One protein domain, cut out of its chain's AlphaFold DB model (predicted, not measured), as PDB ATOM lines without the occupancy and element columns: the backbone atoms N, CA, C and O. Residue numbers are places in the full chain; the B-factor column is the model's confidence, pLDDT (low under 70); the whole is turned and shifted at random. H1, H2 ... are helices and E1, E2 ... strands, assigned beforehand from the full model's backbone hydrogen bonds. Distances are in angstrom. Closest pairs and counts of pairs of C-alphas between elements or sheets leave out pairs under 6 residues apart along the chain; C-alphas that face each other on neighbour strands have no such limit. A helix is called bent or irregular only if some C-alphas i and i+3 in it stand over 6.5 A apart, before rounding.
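AT A GLANCE: This is residues 194 to 231 and 261 to 340 of the 437 residues of the protein "ENTPD4" of Cricetulus griseus (UniProt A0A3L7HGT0). One long, kinked helix, H4, runs through the middle, with the shorter helices H1 and H2 crossing it steeply on two opposite sides; H3 sits near its first residues, and the short strand E1 lies beyond H2. Much of the rest is loop: residues 194 to 219 run in toward H4, fold back out and return to H1, while residues 268 to 288 lead from H2 past H4 to H3. The printed part has 118 residues, with four named helices and one named strand in the order H1, H2, H3, H4, E1; the class is mostly helix, though 52 residues, under half, are in named elements. The whole is compact, with a radius of gyration of the C-alphas of 14.8 A, and spans 46 by 35 by 20 A.

HOW THE PARTS SIT: The longest helix, H4, residues 307 to 327, has a kink of 54 degrees near residue 314. It is irregular, with C-alphas 311 and 314 at 7.6 A, and its line is a rough one. H1, residues 220 to 231, touches H4, and their closest C-alphas are those of Arg 224 and Ala 318, 5.5 A apart. Their lines stand at a steep tilt of 66 degrees, the same way. H1 is irregular too, with C-alphas 226 and 229 at 7.1 A, and its line is a rough one. H2, residues 261 to 267, touches residues 313 to 320 of H4 alone, and the closest C-alphas, those of Cys 265 and Ser 317, are 5.4 A apart. These two run opposite ways at a steep tilt of 62 degrees. H1 and H2 are apart. H3, residues 289 to 297, is close to H4 but not clearly touching, with the closest C-alphas, those of Leu 292 and Leu 310, 7.3 A apart. They run opposite ways at a steep tilt of 66 degrees. The strand E1, residues 337 to 339, pairs with no named strand; its closest C-alpha to H2 is that of Thr 339, 5.0 A from the C-alpha of Tyr 263. H3 and E1 are apart, and so are H4 and E1. In H3 every pair of O i and N i+4 is within hydrogen-bond range, while the counts are 5 of 8 in H1, 2 of 3 in H2 and 15 of 17 in H4.

IN THESE COORDINATES: H4 measures 27.8 A from its first to its last C-alpha, from Leu 307 at (31.398, 31.012, 21.484) to Gly 327 at (36.018, 3.811, 17.702). H1, 17.1 A long, begins at Phe 220, whose C-alpha is at (22.714, 14.635, 14.671). H3, from Trp 289 to Asp 297, is 12.2 A long, and H2, from Glu 261 to Glu 267, is 9.6 A long. E1 is 6.5 A long and ends with the C-alpha of Thr 339 at (32.311, 12.005, 33.076).

THE WHOLE: The two C-alphas farthest apart are those of Asp 195 and Asn 336, 47.7 A. Residues 232 to 260 are not printed, and across this cut, which lies between H1 and H2, the C-alphas of residues 231 and 261 are 16.5 A apart. Of the links that are printed whole, the one from H2 to H3, 21 residues, is long, while those from H3 to H4 and from H4 to E1, 9 residues each, are short. The mean pLDDT of the printed part is 76.4. The model's confidence is under 70 at 30 residues, namely 194 to 195, 208 to 220 and 272 to 286.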
ATOM      1  N   PRO A 194      27.938  33.100  -1.731       66.75
ATOM      2  CA  PRO A 194      26.861  33.261  -0.748       66.75
ATOM      3  C   PRO A 194      25.522  32.633  -1.151       66.75
ATOM      4  O   PRO A 194      24.753  32.216  -0.294       66.75
ATOM      5  N   ASP A 195      25.238  32.579  -2.454       68.00
ATOM      6  CA  ASP A 195      23.963  32.098  -2.996       68.00
ATOM      7  C   ASP A 195      23.924  30.568  -3.164       68.00
ATOM      8  O   ASP A 195      22.857  29.983  -3.356       68.00
ATOM      9  N   ALA A 196      25.081  29.901  -3.076       71.75
ATOM     10  CA  ALA A 196      25.210  28.447  -3.156       71.75
ATOM     11  C   ALA A 196      26.061  27.890  -1.998       71.75
ATOM     12  O   ALA A 196      27.064  27.231  -2.251       71.75
ATOM     13  N   PRO A 197      25.694  28.117  -0.729       72.69
ATOM     14  CA  PRO A 197      26.512  27.768   0.433       72.69
ATOM     15  C   PRO A 197      26.633  26.250   0.641       72.69
ATOM     16  O   PRO A 197      25.740  25.479   0.277       72.69
ATOM     17  N   PHE A 198      27.718  25.807   1.280       73.56
ATOM     18  CA  PHE A 198      27.843  24.418   1.723       73.56
ATOM     19  C   PHE A 198      27.036  24.195   3.013       73.56
ATOM     20  O   PHE A 198      27.152  24.954   3.971       73.56
ATOM     21  N   LEU A 199      26.192  23.162   3.041       73.81
ATOM     22  CA  LEU A 199      25.372  22.798   4.201       73.81
ATOM     23  C   LEU A 199      26.137  21.825   5.105       73.81
ATOM     24  O   LEU A 199      26.204  20.633   4.804       73.81
ATOM     25  N   ASP A 200      26.686  22.321   6.214       76.94
ATOM     26  CA  ASP A 200      27.283  21.475   7.250       76.94
ATOM     27  C   ASP A 200      26.234  21.054   8.294       76.94
ATOM     28  O   ASP A 200      25.683  21.864   9.036       76.94
ATOM     29  N   LEU A 201      25.971  19.749   8.356       78.50
ATOM     30  CA  LEU A 201      24.998  19.136   9.262       78.50
ATOM     31  C   LEU A 201      25.536  18.903  10.680       78.50
ATOM     32  O   LEU A 201      24.787  18.449  11.545       78.50
ATOM     33  N   CYS A 202      26.820  19.170  10.912       80.88
ATOM     34  CA  CYS A 202      27.473  19.096  12.211       80.88
ATOM     35  C   CYS A 202      27.551  20.454  12.930       80.88
ATOM     36  O   CYS A 202      27.937  20.489  14.104       80.88
ATOM     37  N   LEU A 203      27.152  21.549  12.271       82.38
ATOM     38  CA  LEU A 203      27.094  22.897  12.839       82.38
ATOM     39  C   LEU A 203      25.647  23.334  13.140       82.38
ATOM     40  O   LEU A 203      24.727  22.914  12.440       82.38
ATOM     41  N   PRO A 204      25.409  24.176  14.171       79.00
ATOM     42  CA  PRO A 204      24.068  24.642  14.523       79.00
ATOM     43  C   PRO A 204      23.329  25.301  13.341       79.00
ATOM     44  O   PRO A 204      23.948  26.073  12.615       79.00
ATOM     45  N   PRO A 205      22.009  25.091  13.168       74.31
ATOM     46  CA  PRO A 205      21.242  25.757  12.114       74.31
ATOM     47  C   PRO A 205      21.365  27.281  12.168       74.31
ATOM     48  O   PRO A 205      21.435  27.857  13.257       74.31
ATOM     49  N   ASP A 206      21.318  27.923  11.003       73.31
ATOM     50  CA  ASP A 206      21.377  29.382  10.816       73.31
ATOM     51  C   ASP A 206      22.689  30.046  11.280       73.31
ATOM     52  O   ASP A 206      22.801  31.279  11.269       73.31
ATOM     53  N   ILE A 207      23.698  29.259  11.674       74.62
ATOM     54  CA  ILE A 207      25.046  29.780  11.882       74.62
ATOM     55  C   ILE A 207      25.649  30.172  10.530       74.62
ATOM     56  O   ILE A 207      25.540  29.445   9.546       74.62
ATOM     57  N   LYS A 208      26.269  31.352  10.477       69.06
ATOM     58  CA  LYS A 208      26.964  31.852   9.289       69.06
ATOM     59  C   LYS A 208      28.457  31.817   9.573       69.06
ATOM     60  O   LYS A 208      28.943  32.641  10.341       69.06
ATOM     61  N   ASP A 209      29.140  30.867   8.960       64.56
ATOM     62  CA  ASP A 209      30.595  30.831   8.857       64.56
ATOM     63  C   ASP A 209      30.899  31.198   7.400       64.56
ATOM     64  O   ASP A 209      30.478  30.482   6.500       64.56
ATOM     65  N   ASP A 210      31.411  32.411   7.180       49.28
ATOM     66  CA  ASP A 210      31.518  33.089   5.876       49.28
ATOM     67  C   ASP A 210      30.394  32.785   4.846       49.28
ATOM     68  O   ASP A 210      30.573  32.174   3.798       49.28
ATOM     69  N   ILE A 211      29.248  33.417   5.148       35.50
ATOM     70  CA  ILE A 211      28.149  33.906   4.283       35.50
ATOM     71  C   ILE A 211      26.946  32.973   3.955       35.50
ATOM     72  O   ILE A 211      27.030  31.982   3.248       35.50
ATOM     73  N   GLN A 212      25.795  33.452   4.474       34.97
ATOM     74  CA  GLN A 212      24.345  33.212   4.271       34.97
ATOM     75  C   GLN A 212      23.796  31.826   3.880       34.97
ATOM     76  O   GLN A 212      23.975  31.347   2.773       34.97
ATOM     77  N   GLN A 213      22.923  31.294   4.750       40.97
ATOM     78  CA  GLN A 213      21.966  30.229   4.437       40.97
ATOM     79  C   GLN A 213      20.547  30.540   4.895       40.97
ATOM     80  O   GLN A 213      20.338  31.151   5.944       40.97
ATOM     81  N   ASN A 214      19.605  30.013   4.112       34.31
ATOM     82  CA  ASN A 214      18.217  29.774   4.473       34.31
ATOM     83  C   ASN A 214      17.981  28.252   4.546       34.31
ATOM     84  O   ASN A 214      18.104  27.557   3.541       34.31
ATOM     85  N   GLY A 215      17.605  27.768   5.732       46.84
ATOM     86  CA  GLY A 215      16.675  26.655   5.942       46.84
ATOM     87  C   GLY A 215      17.011  25.273   5.371       46.84
ATOM     88  O   GLY A 215      16.350  24.829   4.437       46.84
ATOM     89  N   GLN A 216      17.883  24.519   6.048       44.09
ATOM     90  CA  GLN A 216      17.733  23.062   6.205       44.09
ATOM     91  C   GLN A 216      18.143  22.617   7.613       44.09
ATOM     92  O   GLN A 216      18.777  23.347   8.370       44.09
ATOM     93  N   THR A 217      17.681  21.429   8.004       43.53
ATOM     94  CA  THR A 217      17.560  21.048   9.411       43.53
ATOM     95  C   THR A 217      18.733  20.185   9.885       43.53
ATOM     96  O   THR A 217      18.998  19.148   9.283       43.53
ATOM     97  N   LEU A 218      19.377  20.569  10.994       49.75
ATOM     98  CA  LEU A 218      20.394  19.769  11.694       49.75
ATOM     99  C   LEU A 218      19.871  18.353  11.981       49.75
ATOM    100  O   LEU A 218      18.809  18.189  12.594       49.75
ATOM    101  N   ASN A 219      20.636  17.337  11.579       62.62
ATOM    102  CA  ASN A 219      20.377  15.945  11.924       62.62
ATOM    103  C   ASN A 219      21.633  15.333  12.557       62.62
ATOM    104  O   ASN A 219      22.594  15.007  11.864       62.62
ATOM    105  N   PHE A 220      21.610  15.189  13.884       68.38
ATOM    106  CA  PHE A 220      22.714  14.635  14.671       68.38
ATOM    107  C   PHE A 220      23.125  13.233  14.196       68.38
ATOM    108  O   PHE A 220      24.316  12.939  14.130       68.38
ATOM    109  N   ASP A 221      22.168  12.393  13.790       71.88
ATOM    110  CA  ASP A 221      22.471  11.058  13.264       71.88
ATOM    111  C   ASP A 221      23.195  11.125  11.917       71.88
ATOM    112  O   ASP A 221      24.140  10.376  11.682       71.88
ATOM    113  N   LEU A 222      22.837  12.088  11.068       77.88
ATOM    114  CA  LEU A 222      23.510  12.277   9.787       77.88
ATOM    115  C   LEU A 222      24.917  12.869   9.965       77.88
ATOM    116  O   LEU A 222      25.847  12.449   9.281       77.88
ATOM    117  N   CYS A 223      25.113  13.773  10.934       82.31
ATOM    118  CA  CYS A 223      26.454  14.222  11.322       82.31
ATOM    119  C   CYS A 223      27.323  13.029  11.757       82.31
ATOM    120  O   CYS A 223      28.433  12.850  11.262       82.31
ATOM    121  N   ARG A 224      26.800  12.142  12.610       84.62
ATOM    122  CA  ARG A 224      27.512  10.931  13.048       84.62
ATOM    123  C   ARG A 224      27.913  10.005  11.897       84.62
ATOM    124  O   ARG A 224      29.002   9.429  11.927       84.62
ATOM    125  N   GLU A 225      27.055   9.853  10.892       85.19
ATOM    126  CA  GLU A 225      27.367   9.077   9.686       85.19
ATOM    127  C   GLU A 225      28.500   9.715   8.875       85.19
ATOM    128  O   GLU A 225      29.432   9.020   8.468       85.19
ATOM    129  N   ILE A 226      28.477  11.042   8.718       85.69
ATOM    130  CA  ILE A 226      29.528  11.805   8.031       85.69
ATOM    131  C   ILE A 226      30.880  11.681   8.752       85.69
ATOM    132  O   ILE A 226      31.923  11.664   8.099       85.69
ATOM    133  N   LEU A 227      30.879  11.559  10.083       89.19
ATOM    134  CA  LEU A 227      32.100  11.460  10.887       89.19
ATOM    135  C   LEU A 227      32.767  10.075  10.853       89.19
ATOM    136  O   LEU A 227      33.960   9.981  11.150       89.19
ATOM    137  N   GLN A 228      32.063   9.008  10.449       88.75
ATOM    138  CA  GLN A 228      32.616   7.639  10.409       88.75
ATOM    139  C   GLN A 228      33.987   7.533   9.725       88.75
ATOM    140  O   GLN A 228      34.904   6.954  10.317       88.75
ATOM    141  N   PRO A 229      34.185   8.090   8.512       89.12
ATOM    142  CA  PRO A 229      35.425   7.899   7.766       89.12
ATOM    143  C   PRO A 229      36.618   8.646   8.376       89.12
ATOM    144  O   PRO A 229      37.756   8.392   7.992       89.12
ATOM    145  N   PHE A 230      36.385   9.576   9.306       88.62
ATOM    146  CA  PHE A 230      37.448  10.317   9.988       88.62
ATOM    147  C   PHE A 230      38.091   9.515  11.122       88.62
ATOM    148  O   PHE A 230      39.174   9.864  11.579       88.62
ATOM    149  N   MET A 231      37.475   8.406  11.546       89.75
ATOM    150  CA  MET A 231      38.061   7.504  12.540       89.75
ATOM    151  C   MET A 231      39.187   6.615  11.978       89.75
ATOM    152  O   MET A 231      39.911   5.994  12.760       89.75
ATOM    153  N   GLU A 261      36.898  16.651  26.933       85.81
ATOM    154  CA  GLU A 261      35.767  16.719  25.999       85.81
ATOM    155  C   GLU A 261      34.625  15.748  26.334       85.81
ATOM    156  O   GLU A 261      33.479  16.070  26.041       85.81
ATOM    157  N   PHE A 262      34.885  14.623  27.016       84.00
ATOM    158  CA  PHE A 262      33.810  13.771  27.543       84.00
ATOM    159  C   PHE A 262      32.942  14.517  28.578       84.00
ATOM    160  O   PHE A 262      31.720  14.385  28.572       84.00
ATOM    161  N   TYR A 263      33.560  15.335  29.432       83.00
ATOM    162  CA  TYR A 263      32.866  16.178  30.406       83.00
ATOM    163  C   TYR A 263      32.297  17.448  29.756       83.00
ATOM    164  O   TYR A 263      31.116  17.738  29.888       83.00
ATOM    165  N   TYR A 264      33.096  18.178  28.973       84.12
ATOM    166  CA  TYR A 264      32.651  19.434  28.363       84.12
ATOM    167  C   TYR A 264      31.466  19.234  27.412       84.12
ATOM    168  O   TYR A 264      30.546  20.046  27.376       84.12
ATOM    169  N   CYS A 265      31.451  18.131  26.651       84.12
ATOM    170  CA  CYS A 265      30.335  17.847  25.756       84.12
ATOM    171  C   CYS A 265      29.050  17.479  26.508       84.12
ATOM    172  O   CYS A 265      27.985  17.616  25.924       84.12
ATOM    173  N   THR A 266      29.118  17.035  27.763       79.31
ATOM    174  CA  THR A 266      27.940  16.638  28.552       79.31
ATOM    175  C   THR A 266      27.459  17.728  29.500       79.31
ATOM    176  O   THR A 266      26.257  17.823  29.748       79.31
ATOM    177  N   GLU A 267      28.359  18.584  29.979       79.19
ATOM    178  CA  GLU A 267      28.048  19.539  31.041       79.19
ATOM    179  C   GLU A 267      27.962  20.994  30.555       79.19
ATOM    180  O   GLU A 267      26.939  21.635  30.795       79.19
ATOM    181  N   ASP A 268      28.951  21.506  29.804       76.69
ATOM    182  CA  ASP A 268      29.082  22.942  29.472       76.69
ATOM    183  C   ASP A 268      27.811  23.550  28.863       76.69
ATOM    184  O   ASP A 268      27.375  24.644  29.237       76.69
ATOM    185  N   VAL A 269      27.227  22.834  27.898       72.12
ATOM    186  CA  VAL A 269      26.055  23.285  27.132       72.12
ATOM    187  C   VAL A 269      24.800  22.510  27.516       72.12
ATOM    188  O   VAL A 269      23.697  23.055  27.488       72.12
ATOM    189  N   LEU A 270      24.959  21.231  27.850       73.19
ATOM    190  CA  LEU A 270      23.845  20.301  27.975       73.19
ATOM    191  C   LEU A 270      23.410  20.053  29.420       73.19
ATOM    192  O   LEU A 270      22.271  19.629  29.615       73.19
ATOM    193  N   ARG A 271      24.281  20.341  30.402       74.25
ATOM    194  CA  ARG A 271      24.042  20.161  31.847       74.25
ATOM    195  C   ARG A 271      23.395  18.814  32.179       74.25
ATOM    196  O   ARG A 271      22.421  18.743  32.929       74.25
ATOM    197  N   MET A 272      23.873  17.749  31.533       66.19
ATOM    198  CA  MET A 272      23.267  16.418  31.623       66.19
ATOM    199  C   MET A 272      23.708  15.632  32.865       66.19
ATOM    200  O   MET A 272      23.114  14.586  33.140       66.19
ATOM    201  N   GLY A 273      24.693  16.118  33.631       60.59
ATOM    202  CA  GLY A 273      25.225  15.411  34.791       60.59
ATOM    203  C   GLY A 273      25.930  14.091  34.444       60.59
ATOM    204  O   GLY A 273      26.060  13.695  33.285       60.59
ATOM    205  N   GLU A 274      26.398  13.385  35.474       56.53
ATOM    206  CA  GLU A 274      27.391  12.305  35.340       56.53
ATOM    207  C   GLU A 274      26.848  10.954  34.832       56.53
ATOM    208  O   GLU A 274      27.640  10.055  34.553       56.53
ATOM    209  N   THR A 275      25.525  10.748  34.741       52.38
ATOM    210  CA  THR A 275      24.974   9.373  34.760       52.38
ATOM    211  C   THR A 275      24.386   8.860  33.440       52.38
ATOM    212  O   THR A 275      24.228   7.651  33.291       52.38
ATOM    213  N   ILE A 276      24.075   9.695  32.440       54.16
ATOM    214  CA  ILE A 276      23.564   9.197  31.143       54.16
ATOM    215  C   ILE A 276      24.119  10.046  30.001       54.16
ATOM    216  O   ILE A 276      23.477  10.975  29.518       54.16
ATOM    217  N   MET A 277      25.316   9.677  29.543       55.12
ATOM    218  CA  MET A 277      26.078  10.446  28.560       55.12
ATOM    219  C   MET A 277      25.372  10.607  27.199       55.12
ATOM    220  O   MET A 277      25.658  11.554  26.478       55.12
ATOM    221  N   LEU A 278      24.495   9.674  26.800       52.16
ATOM    222  CA  LEU A 278      24.425   9.361  25.369       52.16
ATOM    223  C   LEU A 278      23.036   9.105  24.766       52.16
ATOM    224  O   LEU A 278      22.753   9.543  23.653       52.16
ATOM    225  N   LEU A 279      22.124   8.475  25.511       53.00
ATOM    226  CA  LEU A 279      20.724   8.295  25.089       53.00
ATOM    227  C   LEU A 279      19.932   9.612  25.081       53.00
ATOM    228  O   LEU A 279      18.911   9.708  24.401       53.00
ATOM    229  N   ASN A 280      20.402  10.616  25.825       53.97
ATOM    230  CA  ASN A 280      19.777  11.933  25.910       53.97
ATOM    231  C   ASN A 280      20.309  12.910  24.850       53.97
ATOM    232  O   ASN A 280      19.552  13.771  24.414       53.97
ATOM    233  N   LEU A 281      21.549  12.734  24.363       54.34
ATOM    234  CA  LEU A 281      22.101  13.497  23.229       54.34
ATOM    235  C   LEU A 281      21.244  13.336  21.967       54.34
ATOM    236  O   LEU A 281      20.932  14.318  21.301       54.34
ATOM    237  N   LEU A 282      20.779  12.110  21.706       52.28
ATOM    238  CA  LEU A 282      19.866  11.779  20.603       52.28
ATOM    239  C   LEU A 282      18.475  12.424  20.740       52.28
ATOM    240  O   LEU A 282      17.712  12.458  19.780       52.28
ATOM    241  N   LYS A 283      18.126  12.911  21.936       53.03
ATOM    242  CA  LYS A 283      16.812  13.490  22.256       53.03
ATOM    243  C   LYS A 283      16.844  15.009  22.384       53.03
ATOM    244  O   LYS A 283      15.815  15.602  22.712       53.03
ATOM    245  N   LEU A 284      17.995  15.647  22.168       56.59
ATOM    246  CA  LEU A 284      18.084  17.091  22.299       56.59
ATOM    247  C   LEU A 284      17.239  17.784  21.225       56.59
ATOM    248  O   LEU A 284      17.385  17.480  20.037       56.59
ATOM    249  N   PRO A 285      16.359  18.721  21.624       54.88
ATOM    250  CA  PRO A 285      15.609  19.505  20.664       54.88
ATOM    251  C   PRO A 285      16.579  20.312  19.797       54.88
ATOM    252  O   PRO A 285      17.633  20.758  20.248       54.88
ATOM    253  N   ARG A 286      16.209  20.491  18.533       64.81
ATOM    254  CA  ARG A 286      16.990  21.234  17.542       64.81
ATOM    255  C   ARG A 286      16.975  22.716  17.925       64.81
ATOM    256  O   ARG A 286      15.913  23.333  17.901       64.81
ATOM    257  N   ILE A 287      18.123  23.271  18.308       72.75
ATOM    258  CA  ILE A 287      18.255  24.680  18.704       72.75
ATOM    259  C   ILE A 287      19.041  25.413  17.614       72.75
ATOM    260  O   ILE A 287      20.141  24.995  17.259       72.75
ATOM    261  N   THR A 288      18.471  26.494  17.082       80.50
ATOM    262  CA  THR A 288      19.133  27.369  16.106       80.50
ATOM    263  C   THR A 288      20.255  28.172  16.762       80.50
ATOM    264  O   THR A 288      20.239  28.433  17.969       80.50
ATOM    265  N   TRP A 289      21.221  28.624  15.964       83.81
ATOM    266  CA  TRP A 289      22.319  29.464  16.435       83.81
ATOM    267  C   TRP A 289      21.836  30.738  17.134       83.81
ATOM    268  O   TRP A 289      22.390  31.123  18.161       83.81
ATOM    269  N   SER A 290      20.768  31.364  16.630       85.88
ATOM    270  CA  SER A 290      20.164  32.554  17.240       85.88
ATOM    271  C   SER A 290      19.715  32.309  18.682       85.88
ATOM    272  O   SER A 290      20.042  33.095  19.569       85.88
ATOM    273  N   ILE A 291      19.043  31.183  18.941       85.94
ATOM    274  CA  ILE A 291      18.592  30.805  20.284       85.94
ATOM    275  C   ILE A 291      19.787  30.424  21.169       85.94
ATOM    276  O   ILE A 291      19.818  30.796  22.342       85.94
ATOM    277  N   LEU A 292      20.779  29.699  20.634       85.62
ATOM    278  CA  LEU A 292      22.010  29.391  21.376       85.62
ATOM    279  C   LEU A 292      22.718  30.677  21.810       85.62
ATOM    280  O   LEU A 292      23.140  30.791  22.960       85.62
ATOM    281  N   ARG A 293      22.800  31.664  20.914       88.00
ATOM    282  CA  ARG A 293      23.449  32.940  21.197       88.00
ATOM    283  C   ARG A 293      22.695  33.751  22.240       88.00
ATOM    284  O   ARG A 293      23.302  34.215  23.196       88.00
ATOM    285  N   GLU A 294      21.375  33.838  22.119       90.31
ATOM    286  CA  GLU A 294      20.541  34.508  23.113       90.31
ATOM    287  C   GLU A 294      20.709  33.882  24.508       90.31
ATOM    288  O   GLU A 294      20.849  34.586  25.508       90.31
ATOM    289  N   ARG A 295      20.732  32.546  24.594       89.25
ATOM    290  CA  ARG A 295      20.941  31.838  25.866       89.25
ATOM    291  C   ARG A 295      22.334  32.077  26.444       89.25
ATOM    292  O   ARG A 295      22.475  32.165  27.663       89.25
ATOM    293  N   PHE A 296      23.337  32.196  25.580       89.31
ATOM    294  CA  PHE A 296      24.705  32.525  25.963       89.31
ATOM    295  C   PHE A 296      24.808  33.926  26.545       89.31
ATOM    296  O   PHE A 296      25.324  34.086  27.647       89.31
ATOM    297  N   ASP A 297      24.240  34.914  25.857       90.25
ATOM    298  CA  ASP A 297      24.261  36.308  26.295       90.25
ATOM    299  C   ASP A 297      23.474  36.496  27.615       90.25
ATOM    300  O   ASP A 297      23.790  37.374  28.416       90.25
ATOM    301  N   ARG A 298      22.496  35.620  27.898       92.44
ATOM    302  CA  ARG A 298      21.767  35.537  29.181       92.44
ATOM    303  C   ARG A 298      22.516  34.782  30.294       92.44
ATOM    304  O   ARG A 298      21.981  34.661  31.394       92.44
ATOM    305  N   GLY A 299      23.706  34.240  30.032       88.19
ATOM    306  CA  GLY A 299      24.508  33.520  31.026       88.19
ATOM    307  C   GLY A 299      23.950  32.148  31.431       88.19
ATOM    308  O   GLY A 299      24.176  31.701  32.553       88.19
ATOM    309  N   LEU A 300      23.205  31.468  30.549       86.19
ATOM    310  CA  LEU A 300      22.586  30.167  30.861       86.19
ATOM    311  C   LEU A 300      23.550  28.969  30.793       86.19
ATOM    312  O   LEU A 300      23.183  27.880  31.232       86.19
ATOM    313  N   TYR A 301      24.761  29.145  30.261       84.62
ATOM    314  CA  TYR A 301      25.778  28.090  30.136       84.62
ATOM    315  C   TYR A 301      26.809  28.147  31.267       84.62
ATOM    316  O   TYR A 301      26.694  28.968  32.177       84.62
ATOM    317  N   ALA A 302      27.769  27.220  31.287       82.69
ATOM    318  CA  ALA A 302      28.848  27.277  32.268       82.69
ATOM    319  C   ALA A 302      29.707  28.543  32.069       82.69
ATOM    320  O   ALA A 302      29.874  29.038  30.957       82.69
ATOM    321  N   SER A 303      30.286  29.073  33.149       82.12
ATOM    322  CA  SER A 303      31.031  30.347  33.123       82.12
ATOM    323  C   SER A 303      32.272  30.340  32.225       82.12
ATOM    324  O   SER A 303      32.732  31.392  31.797       82.12
ATOM    325  N   HIS A 304      32.822  29.159  31.950       80.06
ATOM    326  CA  HIS A 304      33.999  28.964  31.106       80.06
ATOM    327  C   HIS A 304      33.646  28.632  29.648       80.06
ATOM    328  O   HIS A 304      34.542  28.435  28.829       80.06
ATOM    329  N   THR A 305      32.356  28.533  29.325       84.50
ATOM    330  CA  THR A 305      31.883  28.291  27.969       84.50
ATOM    331  C   THR A 305      32.146  29.528  27.110       84.50
ATOM    332  O   THR A 305      31.798  30.641  27.495       84.50
ATOM    333  N   ASP A 306      32.737  29.339  25.932       87.50
ATOM    334  CA  ASP A 306      32.949  30.391  24.939       87.50
ATOM    335  C   ASP A 306      32.117  30.147  23.667       87.50
ATOM    336  O   ASP A 306      31.456  29.119  23.491       87.50
ATOM    337  N   LEU A 307      32.133  31.115  22.749       87.06
ATOM    338  CA  LEU A 307      31.398  31.012  21.484       87.06
ATOM    339  C   LEU A 307      31.888  29.858  20.609       87.06
ATOM    340  O   LEU A 307      31.102  29.271  19.867       87.06
ATOM    341  N   HIS A 308      33.172  29.520  20.714       86.50
ATOM    342  CA  HIS A 308      33.761  28.399  19.997       86.50
ATOM    343  C   HIS A 308      33.185  27.063  20.498       86.50
ATOM    344  O   HIS A 308      32.804  26.213  19.692       86.50
ATOM    345  N   ARG A 309      33.031  26.886  21.818       87.56
ATOM    346  CA  ARG A 309      32.342  25.741  22.430       87.56
ATOM    347  C   ARG A 309      30.908  25.637  21.927       87.56
ATOM    348  O   ARG A 309      30.513  24.547  21.530       87.56
ATOM    349  N   LEU A 310      30.158  26.742  21.885       86.69
ATOM    350  CA  LEU A 310      28.783  26.735  21.370       86.69
ATOM    351  C   LEU A 310      28.713  26.308  19.902       86.69
ATOM    352  O   LEU A 310      27.887  25.465  19.555       86.69
ATOM    353  N   LYS A 311      29.579  26.878  19.055       85.12
ATOM    354  CA  LYS A 311      29.635  26.585  17.617       85.12
ATOM    355  C   LYS A 311      29.877  25.099  17.365       85.12
ATOM    356  O   LYS A 311      29.128  24.470  16.626       85.12
ATOM    357  N   TYR A 312      30.884  24.522  18.016       86.62
ATOM    358  CA  TYR A 312      31.305  23.142  17.759       86.62
ATOM    359  C   TYR A 312      30.664  22.103  18.683       86.62
ATOM    360  O   TYR A 312      31.026  20.930  18.613       86.62
ATOM    361  N   GLN A 313      29.714  22.481  19.542       86.19
ATOM    362  CA  GLN A 313      29.111  21.557  20.503       86.19
ATOM    363  C   GLN A 313      28.483  20.335  19.822       86.19
ATOM    364  O   GLN A 313      28.673  19.212  20.291       86.19
ATOM    365  N   CYS A 314      27.755  20.537  18.719       83.12
ATOM    366  CA  CYS A 314      27.105  19.447  17.991       83.12
ATOM    367  C   CYS A 314      28.142  18.489  17.388       83.12
ATOM    368  O   CYS A 314      28.121  17.297  17.703       83.12
ATOM    369  N   PHE A 315      29.096  19.020  16.614       88.12
ATOM    370  CA  PHE A 315      30.218  18.257  16.066       88.12
ATOM    371  C   PHE A 315      30.953  17.470  17.154       88.12
ATOM    372  O   PHE A 315      31.101  16.256  17.052       88.12
ATOM    373  N   LYS A 316      31.403  18.149  18.217       89.25
ATOM    374  CA  LYS A 316      32.214  17.534  19.274       89.25
ATOM    375  C   LYS A 316      31.434  16.447  20.003       89.25
ATOM    376  O   LYS A 316      31.981  15.374  20.228       89.25
ATOM    377  N   SER A 317      30.151  16.665  20.289       86.00
ATOM    378  CA  SER A 317      29.300  15.648  20.922       86.00
ATOM    379  C   SER A 317      29.122  14.414  20.031       86.00
ATOM    380  O   SER A 317      29.244  13.288  20.512       86.00
ATOM    381  N   ALA A 318      28.882  14.609  18.729       86.06
ATOM    382  CA  ALA A 318      28.773  13.516  17.761       86.06
ATOM    383  C   ALA A 318      30.106  12.766  17.598       86.06
ATOM    384  O   ALA A 318      30.132  11.538  17.563       86.06
ATOM    385  N   TRP A 319      31.221  13.494  17.566       91.06
ATOM    386  CA  TRP A 319      32.559  12.921  17.495       91.06
ATOM    387  C   TRP A 319      32.892  12.086  18.733       91.06
ATOM    388  O   TRP A 319      33.322  10.943  18.600       91.06
ATOM    389  N   MET A 320      32.634  12.610  19.935       89.12
ATOM    390  CA  MET A 320      32.846  11.878  21.186       89.12
ATOM    391  C   MET A 320      31.990  10.608  21.252       89.12
ATOM    392  O   MET A 320      32.490   9.563  21.667       89.12
ATOM    393  N   PHE A 321      30.736  10.676  20.791       87.69
ATOM    394  CA  PHE A 321      29.862   9.510  20.660       87.69
ATOM    395  C   PHE A 321      30.496   8.448  19.758       87.69
ATOM    396  O   PHE A 321      30.597   7.281  20.145       87.69
ATOM    397  N   GLU A 322      30.901   8.834  18.547       90.31
ATOM    398  CA  GLU A 322      31.395   7.889  17.546       90.31
ATOM    399  C   GLU A 322      32.739   7.286  17.939       90.31
ATOM    400  O   GLU A 322      32.907   6.068  17.878       90.31
ATOM    401  N   VAL A 323      33.653   8.102  18.464       91.62
ATOM    402  CA  VAL A 323      34.922   7.635  19.025       91.62
ATOM    403  C   VAL A 323      34.691   6.629  20.153       91.62
ATOM    404  O   VAL A 323      35.357   5.597  20.189       91.62
ATOM    405  N   PHE A 324      33.739   6.875  21.052       90.56
ATOM    406  CA  PHE A 324      33.502   5.985  22.186       90.56
ATOM    407  C   PHE A 324      32.829   4.666  21.772       90.56
ATOM    408  O   PHE A 324      33.335   3.585  22.082       90.56
ATOM    409  N   HIS A 325      31.726   4.729  21.023       89.75
ATOM    410  CA  HIS A 325      30.925   3.542  20.709       89.75
ATOM    411  C   HIS A 325      31.402   2.761  19.498       89.75
ATOM    412  O   HIS A 325      31.336   1.535  19.502       89.75
ATOM    413  N   ARG A 326      31.867   3.444  18.454       90.31
ATOM    414  CA  ARG A 326      32.346   2.780  17.240       90.31
ATOM    415  C   ARG A 326      33.857   2.737  17.169       90.31
ATOM    416  O   ARG A 326      34.381   1.722  16.732       90.31
ATOM    417  N   GLY A 327      34.557   3.774  17.625       91.94
ATOM    418  CA  GLY A 327      36.018   3.811  17.702       91.94
ATOM    419  C   GLY A 327      36.563   2.758  18.662       91.94
ATOM    420  O   GLY A 327      37.204   1.804  18.216       91.94
ATOM    421  N   PHE A 328      36.241   2.902  19.950       91.56
ATOM    422  CA  PHE A 328      36.661   2.011  21.040       91.56
ATOM    423  C   PHE A 328      35.708   0.840  21.305       91.56
ATOM    424  O   PHE A 328      35.957   0.029  22.198       91.56
ATOM    425  N   SER A 329      34.639   0.725  20.514       91.88
ATOM    426  CA  SER A 329      33.699  -0.403  20.541       91.88
ATOM    427  C   SER A 329      32.940  -0.569  21.867       91.88
ATOM    428  O   SER A 329      32.556  -1.686  22.218       91.88
ATOM    429  N   PHE A 330      32.710   0.515  22.621       90.81
ATOM    430  CA  PHE A 330      31.876   0.445  23.823       90.81
ATOM    431  C   PHE A 330      30.408   0.183  23.454       90.81
ATOM    432  O   PHE A 330      29.874   0.834  22.552       90.81
ATOM    433  N   PRO A 331      29.691  -0.707  24.162       90.12
ATOM    434  CA  PRO A 331      28.262  -0.907  23.938       90.12
ATOM    435  C   PRO A 331      27.469   0.381  24.177       90.12
ATOM    436  O   PRO A 331      27.716   1.091  25.147       90.12
ATOM    437  N   VAL A 332      26.457   0.662  23.350       85.06
ATOM    438  CA  VAL A 332      25.563   1.831  23.533       85.06
ATOM    439  C   VAL A 332      24.826   1.784  24.880       85.06
ATOM    440  O   VAL A 332      24.463   2.809  25.445       85.06
ATOM    441  N   THR A 333      24.640   0.584  25.429       85.12
ATOM    442  CA  THR A 333      24.017   0.333  26.733       85.12
ATOM    443  C   THR A 333      24.991   0.405  27.911       85.12
ATOM    444  O   THR A 333      24.586   0.122  29.039       85.12
ATOM    445  N   TYR A 334      26.264   0.745  27.686       85.88
ATOM    446  CA  TYR A 334      27.275   0.817  28.737       85.88
ATOM    447  C   TYR A 334      26.956   1.934  29.744       85.88
ATOM    448  O   TYR A 334      26.785   3.088  29.363       85.88
ATOM    449  N   LYS A 335      26.877   1.585  31.036       82.38
ATOM    450  CA  LYS A 335      26.446   2.500  32.116       82.38
ATOM    451  C   LYS A 335      27.568   2.946  33.054       82.38
ATOM    452  O   LYS A 335      27.377   3.882  33.815       82.38
ATOM    453  N   ASN A 336      28.728   2.294  33.001       84.56
ATOM    454  CA  ASN A 336      29.819   2.517  33.956       84.56
ATOM    455  C   ASN A 336      30.862   3.524  33.433       84.56
ATOM    456  O   ASN A 336      32.039   3.438  33.783       84.56
ATOM    457  N   LEU A 337      30.439   4.454  32.568       84.69
ATOM    458  CA  LEU A 337      31.240   5.611  32.180       84.69
ATOM    459  C   LEU A 337      30.841   6.787  33.070       84.69
ATOM    460  O   LEU A 337      29.683   7.194  33.050       84.69
ATOM    461  N   LYS A 338      31.802   7.354  33.796       82.69
ATOM    462  CA  LYS A 338      31.612   8.573  34.586       82.69
ATOM    463  C   LYS A 338      32.360   9.724  33.938       82.69
ATOM    464  O   LYS A 338      33.567   9.631  33.727       82.69
ATOM    465  N   THR A 339      31.667  10.803  33.607       80.81
ATOM    466  CA  THR A 339      32.311  12.005  33.076       80.81
ATOM    467  C   THR A 339      32.580  12.976  34.203       80.81
ATOM    468  O   THR A 339      31.649  13.353  34.904       80.81
ATOM    469  N   ALA A 340      33.829  13.396  34.372       75.44
ATOM    470  CA  ALA A 340      34.205  14.253  35.486       75.44
ATOM    471  C   ALA A 340      35.263  15.275  35.072       75.44
ATOM    472  O   ALA A 340      36.189  14.968  34.317       75.44
TER     473      ALA A 340